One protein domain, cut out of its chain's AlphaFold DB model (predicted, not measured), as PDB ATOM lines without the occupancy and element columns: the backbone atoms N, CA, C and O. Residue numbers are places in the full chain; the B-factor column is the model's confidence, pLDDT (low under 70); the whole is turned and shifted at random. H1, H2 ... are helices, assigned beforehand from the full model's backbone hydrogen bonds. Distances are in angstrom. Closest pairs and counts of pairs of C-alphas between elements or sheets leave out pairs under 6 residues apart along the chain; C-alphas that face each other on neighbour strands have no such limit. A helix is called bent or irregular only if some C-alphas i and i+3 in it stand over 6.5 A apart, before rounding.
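What this domain is: This is residues 2 to 56 of the 195 residues of an uncharacterized protein of Pseudomonas sp. VI4.1 (UniProt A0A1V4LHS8). Two long helices, H1 and H2, are the arms of a wide, open V, and a looped stretch of chain, residues 20 to 31, joins them at its corner. Both arms reach outward: residues 2 to 18 of H1 stick out at one end, and residues 43 to 56, of which 43 to 52 belong to H2, stick out at the other. The printed part has 55 residues with two named helices, H1 then H2, and no named strand; the class is all helix. The whole is extended, with a radius of gyration of the C-alphas of 17.6 A, and only just flat, spanning 50 by 33 by 10 A.

Where its parts are: Find C-alpha 2 at (22.966, -54.690, -24.048); from there H1, residues 2 to 19, runs 25.2 A to C-alpha 19 at (18.515, -29.933, -22.666), with y as the coordinate that changes most. Go on through residues 20 to 31 to Arg 32, where H2, residues 32 to 52, begins. It runs 30.4 A, mainly along x, to C-alpha 52 at (45.375, -16.239, -5.162). Neither helix is bent.

How they stand to each other: Compare the C-alphas of H1 and H2 and you will find the two helices apart, with no C-alpha of the one within 8 A of the other. Look at the backbone O and N atoms: in H1 and H2 every O i to N i+4 pair is within hydrogen-bond range.

The domain as a whole: The two C-alphas farthest apart are those of Ile 4 and Ala 51, 50.4 A. The link from H1 to H2, 12 residues, is long; its C-alphas lie 3 to 15 A from the mean of the C-alphas. The printed part has no cut. In the B-factor column the mean pLDDT of the printed part is 83.2, and residues 52 to 56 of this model are under 70.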
ATOM      1  N   PHE A   2      22.004 -55.702 -23.563       86.25
ATOM      2  CA  PHE A   2      22.966 -54.690 -24.048       86.25
ATOM      3  C   PHE A   2      22.511 -53.773 -25.198       86.25
ATOM      4  O   PHE A   2      22.742 -52.574 -25.125       86.25
ATOM      5  N   LEU A   3      21.852 -54.292 -26.245       92.31
ATOM      6  CA  LEU A   3      21.380 -53.437 -27.347       92.31
ATOM      7  C   LEU A   3      20.241 -52.504 -26.920       92.31
ATOM      8  O   LEU A   3      20.243 -51.334 -27.278       92.31
ATOM      9  N   ILE A   4      19.290 -53.013 -26.134       93.56
ATOM     10  CA  ILE A   4      18.131 -52.240 -25.664       93.56
ATOM     11  C   ILE A   4      18.580 -51.198 -24.626       93.56
ATOM     12  O   ILE A   4      18.220 -50.029 -24.727       93.56
ATOM     13  N   GLU A   5      19.412 -51.600 -23.665       91.12
ATOM     14  CA  GLU A   5      19.954 -50.721 -22.619       91.12
ATOM     15  C   GLU A   5      20.935 -49.686 -23.187       91.12
ATOM     16  O   GLU A   5      20.889 -48.506 -22.829       91.12
ATOM     17  N   GLY A   6      21.792 -50.105 -24.122       93.25
ATOM     18  CA  GLY A   6      22.716 -49.224 -24.828       93.25
ATOM     19  C   GLY A   6      21.977 -48.194 -25.674       93.25
ATOM     20  O   GLY A   6      22.284 -47.006 -25.603       93.25
ATOM     21  N   PHE A   7      20.942 -48.614 -26.407       95.69
ATOM     22  CA  PHE A   7      20.109 -47.703 -27.187       95.69
ATOM     23  C   PHE A   7      19.379 -46.681 -26.303       95.69
ATOM     24  O   PHE A   7      19.414 -45.486 -26.600       95.69
ATOM     25  N   ALA A   8      18.800 -47.109 -25.176       93.56
ATOM     26  CA  ALA A   8      18.183 -46.196 -24.210       93.56
ATOM     27  C   ALA A   8      19.190 -45.171 -23.652       93.56
ATOM     28  O   ALA A   8      18.869 -43.988 -23.534       93.56
ATOM     29  N   SER A   9      20.428 -45.598 -23.383       93.75
ATOM     30  CA  SER A   9      21.511 -44.715 -22.925       93.75
ATOM     31  C   SER A   9      21.917 -43.690 -23.989       93.75
ATOM     32  O   SER A   9      22.131 -42.522 -23.666       93.75
ATOM     33  N   VAL A  10      21.981 -44.089 -25.265       95.44
ATOM     34  CA  VAL A  10      22.267 -43.174 -26.385       95.44
ATOM     35  C   VAL A  10      21.156 -42.137 -26.539       95.44
ATOM     36  O   VAL A  10      21.450 -40.951 -26.679       95.44
ATOM     37  N   ILE A  11      19.886 -42.547 -26.458       95.38
ATOM     38  CA  ILE A  11      18.752 -41.612 -26.490       95.38
ATOM     39  C   ILE A  11      18.854 -40.611 -25.340       95.38
ATOM     40  O   ILE A  11      18.730 -39.406 -25.565       95.38
ATOM     41  N   LEU A  12      19.112 -41.085 -24.118       94.00
ATOM     42  CA  LEU A  12      19.252 -40.212 -22.955       94.00
ATOM     43  C   LEU A  12      20.423 -39.237 -23.123       94.00
ATOM     44  O   LEU A  12      20.280 -38.061 -22.805       94.00
ATOM     45  N   CYS A  13      21.548 -39.694 -23.673       94.00
ATOM     46  CA  CYS A  13      22.696 -38.845 -23.985       94.00
ATOM     47  C   CYS A  13      22.322 -37.722 -24.966       94.00
ATOM     48  O   CYS A  13      22.611 -36.556 -24.701       94.00
ATOM     49  N   LEU A  14      21.605 -38.040 -26.050       95.00
ATOM     50  CA  LEU A  14      21.127 -37.039 -27.012       95.00
ATOM     51  C   LEU A  14      20.134 -36.049 -26.384       95.00
ATOM     52  O   LEU A  14      20.189 -34.856 -26.683       95.00
ATOM     53  N   LEU A  15      19.248 -36.523 -25.502       92.88
ATOM     54  CA  LEU A  15      18.315 -35.670 -24.763       92.88
ATOM     55  C   LEU A  15      19.049 -34.723 -23.811       92.88
ATOM     56  O   LEU A  15      18.803 -33.521 -23.842       92.88
ATOM     57  N   VAL A  16      19.979 -35.239 -23.004       90.69
ATOM     58  CA  VAL A  16      20.790 -34.425 -22.086       90.69
ATOM     59  C   VAL A  16      21.617 -33.411 -22.865       90.69
ATOM     60  O   VAL A  16      21.657 -32.252 -22.475       90.69
ATOM     61  N   TRP A  17      22.204 -33.792 -23.999       87.62
ATOM     62  CA  TRP A  17      22.960 -32.862 -24.838       87.62
ATOM     63  C   TRP A  17      22.100 -31.715 -25.391       87.62
ATOM     64  O   TRP A  17      22.584 -30.598 -25.540       87.62
ATOM     65  N   LYS A  18      20.817 -31.971 -25.668       85.19
ATOM     66  CA  LYS A  18      19.862 -30.953 -26.133       85.19
ATOM     67  C   LYS A  18      19.313 -30.069 -25.011       85.19
ATOM     68  O   LYS A  18      18.955 -28.930 -25.284       85.19
ATOM     69  N   VAL A  19      19.176 -30.605 -23.800       85.00
ATOM     70  CA  VAL A  19      18.515 -29.933 -22.666       85.00
ATOM     71  C   VAL A  19      19.512 -29.217 -21.751       85.00
ATOM     72  O   VAL A  19      19.155 -28.225 -21.121       85.00
ATOM     73  N   LEU A  20      20.745 -29.717 -21.639       80.62
ATOM     74  CA  LEU A  20      21.729 -29.218 -20.685       80.62
ATOM     75  C   LEU A  20      22.595 -28.117 -21.307       80.62
ATOM     76  O   LEU A  20      23.585 -28.376 -21.992       80.62
ATOM     77  N   ASP A  21      22.231 -26.871 -21.015       82.62
ATOM     78  CA  ASP A  21      22.996 -25.697 -21.426       82.62
ATOM     79  C   ASP A  21      24.351 -25.647 -20.691       82.62
ATOM     80  O   ASP A  21      24.416 -25.657 -19.461       82.62
ATOM     81  N   SER A  22      25.454 -25.588 -21.445       79.50
ATOM     82  CA  SER A  22      26.819 -25.631 -20.883       79.50
ATOM     83  C   SER A  22      27.258 -24.322 -20.221       79.50
ATOM     84  O   SER A  22      28.185 -24.323 -19.412       79.50
ATOM     85  N   TYR A  23      26.611 -23.201 -20.554       76.50
ATOM     86  CA  TYR A  23      26.953 -21.889 -20.013       76.50
ATOM     87  C   TYR A  23      25.727 -21.184 -19.418       76.50
ATOM     88  O   TYR A  23      24.649 -21.228 -20.012       76.50
ATOM     89  N   PRO A  24      25.894 -20.424 -18.315       76.50
ATOM     90  CA  PRO A  24      24.813 -19.640 -17.710       76.50
ATOM     91  C   PRO A  24      24.102 -18.691 -18.685       76.50
ATOM     92  O   PRO A  24      22.909 -18.435 -18.551       76.50
ATOM     93  N   LYS A  25      24.823 -18.175 -19.691       74.94
ATOM     94  CA  LYS A  25      24.267 -17.299 -20.736       74.94
ATOM     95  C   LYS A  25      23.229 -18.008 -21.618       74.94
ATOM     96  O   LYS A  25      22.206 -17.405 -21.951       74.94
ATOM     97  N   ASP A  26      23.447 -19.288 -21.905       76.56
ATOM     98  CA  ASP A  26      22.641 -20.082 -22.837       76.56
ATOM     99  C   ASP A  26      21.449 -20.758 -22.130       76.56
ATOM    100  O   ASP A  26      20.498 -21.164 -22.784       76.56
ATOM    101  N   ALA A  27      21.443 -20.765 -20.788       79.56
ATOM    102  CA  ALA A  27      20.414 -21.368 -19.937       79.56
ATOM    103  C   ALA A  27      18.998 -20.821 -20.198       79.56
ATOM    104  O   ALA A  27      18.631 -19.767 -19.682       79.56
ATOM    105  N   ASN A  28      18.153 -21.508 -20.964       76.56
ATOM    106  CA  ASN A  28      16.813 -20.980 -21.300       76.56
ATOM    107  C   ASN A  28      15.814 -21.006 -20.131       76.56
ATOM    108  O   ASN A  28      14.781 -20.341 -20.175       76.56
ATOM    109  N   TRP A  29      16.137 -21.743 -19.072       81.88
ATOM    110  CA  TRP A  29      15.320 -21.891 -17.868       81.88
ATOM    111  C   TRP A  29      15.533 -20.778 -16.828       81.88
ATOM    112  O   TRP A  29      14.802 -20.727 -15.842       81.88
ATOM    113  N   LEU A  30      16.523 -19.901 -17.035       79.00
ATOM    114  CA  LEU A  30      16.932 -18.873 -16.077       79.00
ATOM    115  C   LEU A  30      16.507 -17.473 -16.550       79.00
ATOM    116  O   LEU A  30      16.674 -17.131 -17.728       79.00
ATOM    117  N   SER A  31      15.991 -16.634 -15.650       85.38
ATOM    118  CA  SER A  31      15.630 -15.253 -15.995       85.38
ATOM    119  C   SER A  31      16.871 -14.405 -16.307       85.38
ATOM    120  O   SER A  31      17.987 -14.721 -15.894       85.38
ATOM    121  N   ARG A  32      16.701 -13.299 -17.048       83.94
ATOM    122  CA  ARG A  32      17.825 -12.418 -17.427       83.94
ATOM    123  C   ARG A  32      18.597 -11.895 -16.208       83.94
ATOM    124  O   ARG A  32      19.825 -11.850 -16.253       83.94
ATOM    125  N   ASP A  33      17.890 -11.574 -15.129       83.50
ATOM    126  CA  ASP A  33      18.487 -11.061 -13.893       83.50
ATOM    127  C   ASP A  33      19.279 -12.145 -13.150       83.50
ATOM    128  O   ASP A  33      20.390 -11.899 -12.680       83.50
ATOM    129  N   GLU A  34      18.761 -13.376 -13.101       85.12
ATOM    130  CA  GLU A  34      19.463 -14.520 -12.507       85.12
ATOM    131  C   GLU A  34      20.705 -14.916 -13.314       85.12
ATOM    132  O   GLU A  34      21.742 -15.231 -12.726       85.12
ATOM    133  N   LYS A  35      20.642 -14.842 -14.651       85.62
ATOM    134  CA  LYS A  35      21.811 -15.064 -15.520       85.62
ATOM    135  C   LYS A  35      22.914 -14.063 -15.223       85.62
ATOM    136  O   LYS A  35      24.068 -14.458 -15.059       85.62
ATOM    137  N   ALA A  36      22.556 -12.781 -15.139       84.69
ATOM    138  CA  ALA A  36      23.499 -11.715 -14.832       84.69
ATOM    139  C   ALA A  36      24.126 -11.924 -13.446       84.69
ATOM    140  O   ALA A  36      25.351 -11.956 -13.331       84.69
ATOM    141  N   ALA A  37      23.306 -12.176 -12.421       85.06
ATOM    142  CA  ALA A  37      23.778 -12.430 -11.063       85.06
ATOM    143  C   ALA A  37      24.730 -13.636 -10.983       85.06
ATOM    144  O   ALA A  37      25.788 -13.546 -10.360       85.06
ATOM    145  N   LEU A  38      24.398 -14.753 -11.639       84.94
ATOM    146  CA  LEU A  38      25.235 -15.953 -11.632       84.94
ATOM    147  C   LEU A  38      26.558 -15.731 -12.378       84.94
ATOM    148  O   LEU A  38      27.612 -16.148 -11.901       84.94
ATOM    149  N   SER A  39      26.518 -15.039 -13.520       87.25
ATOM    150  CA  SER A  39      27.724 -14.712 -14.288       87.25
ATOM    151  C   SER A  39      28.692 -13.810 -13.515       87.25
ATOM    152  O   SER A  39      29.897 -14.044 -13.551       87.25
ATOM    153  N   ASP A  40      28.172 -12.842 -12.752       87.38
ATOM    154  CA  ASP A  40      28.972 -11.940 -11.918       87.38
ATOM    155  C   ASP A  40      29.637 -12.683 -10.749       87.38
ATOM    156  O   ASP A  40      30.815 -12.477 -10.459       87.38
ATOM    157  N   VAL A  41      28.922 -13.618 -10.112       87.38
ATOM    158  CA  VAL A  41      29.496 -14.472  -9.056       87.38
ATOM    159  C   VAL A  41      30.631 -15.339  -9.605       87.38
ATOM    160  O   VAL A  41      31.704 -15.376  -9.006       87.38
ATOM    161  N   ILE A  42      30.431 -15.985 -10.757       86.06
ATOM    162  CA  ILE A  42      31.462 -16.820 -11.393       86.06
ATOM    163  C   ILE A  42      32.685 -15.978 -11.771       86.06
ATOM    164  O   ILE A  42      33.816 -16.388 -11.515       86.06
ATOM    165  N   ALA A  43      32.476 -14.785 -12.334       87.25
ATOM    166  CA  ALA A  43      33.564 -13.878 -12.689       87.25
ATOM    167  C   ALA A  43      34.368 -13.439 -11.455       87.25
ATOM    168  O   ALA A  43      35.600 -13.465 -11.482       87.25
ATOM    169  N   LYS A  44      33.694 -13.106 -10.348       86.75
ATOM    170  CA  LYS A  44      34.344 -12.766  -9.073       86.75
ATOM    171  C   LYS A  44      35.154 -13.929  -8.504       86.75
ATOM    172  O   LYS A  44      36.270 -13.717  -8.034       86.75
ATOM    173  N   GLU A  45      34.625 -15.153  -8.547       83.19
ATOM    174  CA  GLU A  45      35.366 -16.341  -8.102       83.19
ATOM    175  C   GLU A  45      36.590 -16.616  -8.976       83.19
ATOM    176  O   GLU A  45      37.653 -16.946  -8.449       83.19
ATOM    177  N   GLN A  46      36.464 -16.453 -10.292       83.75
ATOM    178  CA  GLN A  46      37.574 -16.630 -11.221       83.75
ATOM    179  C   GLN A  46      38.682 -15.601 -10.966       83.75
ATOM    180  O   GLN A  46      39.841 -15.980 -10.815       83.75
ATOM    181  N   GLN A  47      38.326 -14.326 -10.797       83.56
ATOM    182  CA  GLN A  47      39.278 -13.266 -10.448       83.56
ATOM    183  C   GLN A  47      39.960 -13.526  -9.099       83.56
ATOM    184  O   GLN A  47      41.170 -13.352  -8.971       83.56
ATOM    185  N   ALA A  48      39.217 -13.993  -8.092       82.00
ATOM    186  CA  ALA A  48      39.788 -14.355  -6.796       82.00
ATOM    187  C   ALA A  48      40.752 -15.550  -6.898       82.00
ATOM    188  O   ALA A  48      41.789 -15.562  -6.231       82.00
ATOM    189  N   ARG A  49      40.447 -16.549  -7.737       75.62
ATOM    190  CA  ARG A  49      41.325 -17.703  -8.002       75.62
ATOM    191  C   ARG A  49      42.608 -17.280  -8.709       75.62
ATOM    192  O   ARG A  49      43.683 -17.698  -8.289       75.62
ATOM    193  N   GLU A  50      42.503 -16.431  -9.723       78.12
ATOM    194  CA  GLU A  50      43.651 -15.894 -10.465       78.12
ATOM    195  C   GLU A  50      44.541 -15.012  -9.580       78.12
ATOM    196  O   GLU A  50      45.765 -15.110  -9.644       78.12
ATOM    197  N   ALA A  51      43.946 -14.222  -8.680       75.00
ATOM    198  CA  ALA A  51      44.679 -13.402  -7.717       75.00
ATOM    199  C   ALA A  51      45.376 -14.216  -6.608       75.00
ATOM    200  O   ALA A  51      46.361 -13.751  -6.037       75.00
ATOM    201  N   SER A  52      44.874 -15.413  -6.277       67.44
ATOM    202  CA  SER A  52      45.375 -16.239  -5.162       67.44
ATOM    203  C   SER A  52      46.276 -17.402  -5.585       67.44
ATOM    204  O   SER A  52      47.057 -17.895  -4.768       67.44
ATOM    205  N   ARG A  53      46.209 -17.859  -6.840       59.28
ATOM    206  CA  ARG A  53      47.038 -18.955  -7.357       59.28
ATOM    207  C   ARG A  53      47.574 -18.619  -8.744       59.28
ATOM    208  O   ARG A  53      46.862 -18.716  -9.738       59.28
ATOM    209  N   GLY A  54      48.869 -18.309  -8.810       54.00
ATOM    210  CA  GLY A  54      49.610 -18.334 -10.068       54.00
ATOM    211  C   GLY A  54      49.592 -19.745 -10.666       54.00
ATOM    212  O   GLY A  54      49.870 -20.704  -9.953       54.00
ATOM    213  N   ALA A  55      49.204 -19.830 -11.941       58.09
ATOM    214  CA  ALA A  55      49.403 -20.903 -12.920       58.09
ATOM    215  C   ALA A  55      49.544 -22.359 -12.411       58.09
ATOM    216  O   ALA A  55      50.499 -22.703 -11.725       58.09
ATOM    217  N   HIS A  56      48.630 -23.232 -12.863       59.16
ATOM    218  CA  HIS A  56      48.770 -24.696 -12.962       59.16
ATOM    219  C   HIS A  56      49.740 -25.343 -11.954       59.16
ATOM    220  O   HIS A  56      50.912 -25.574 -12.253       59.16
TER     221      HIS A  56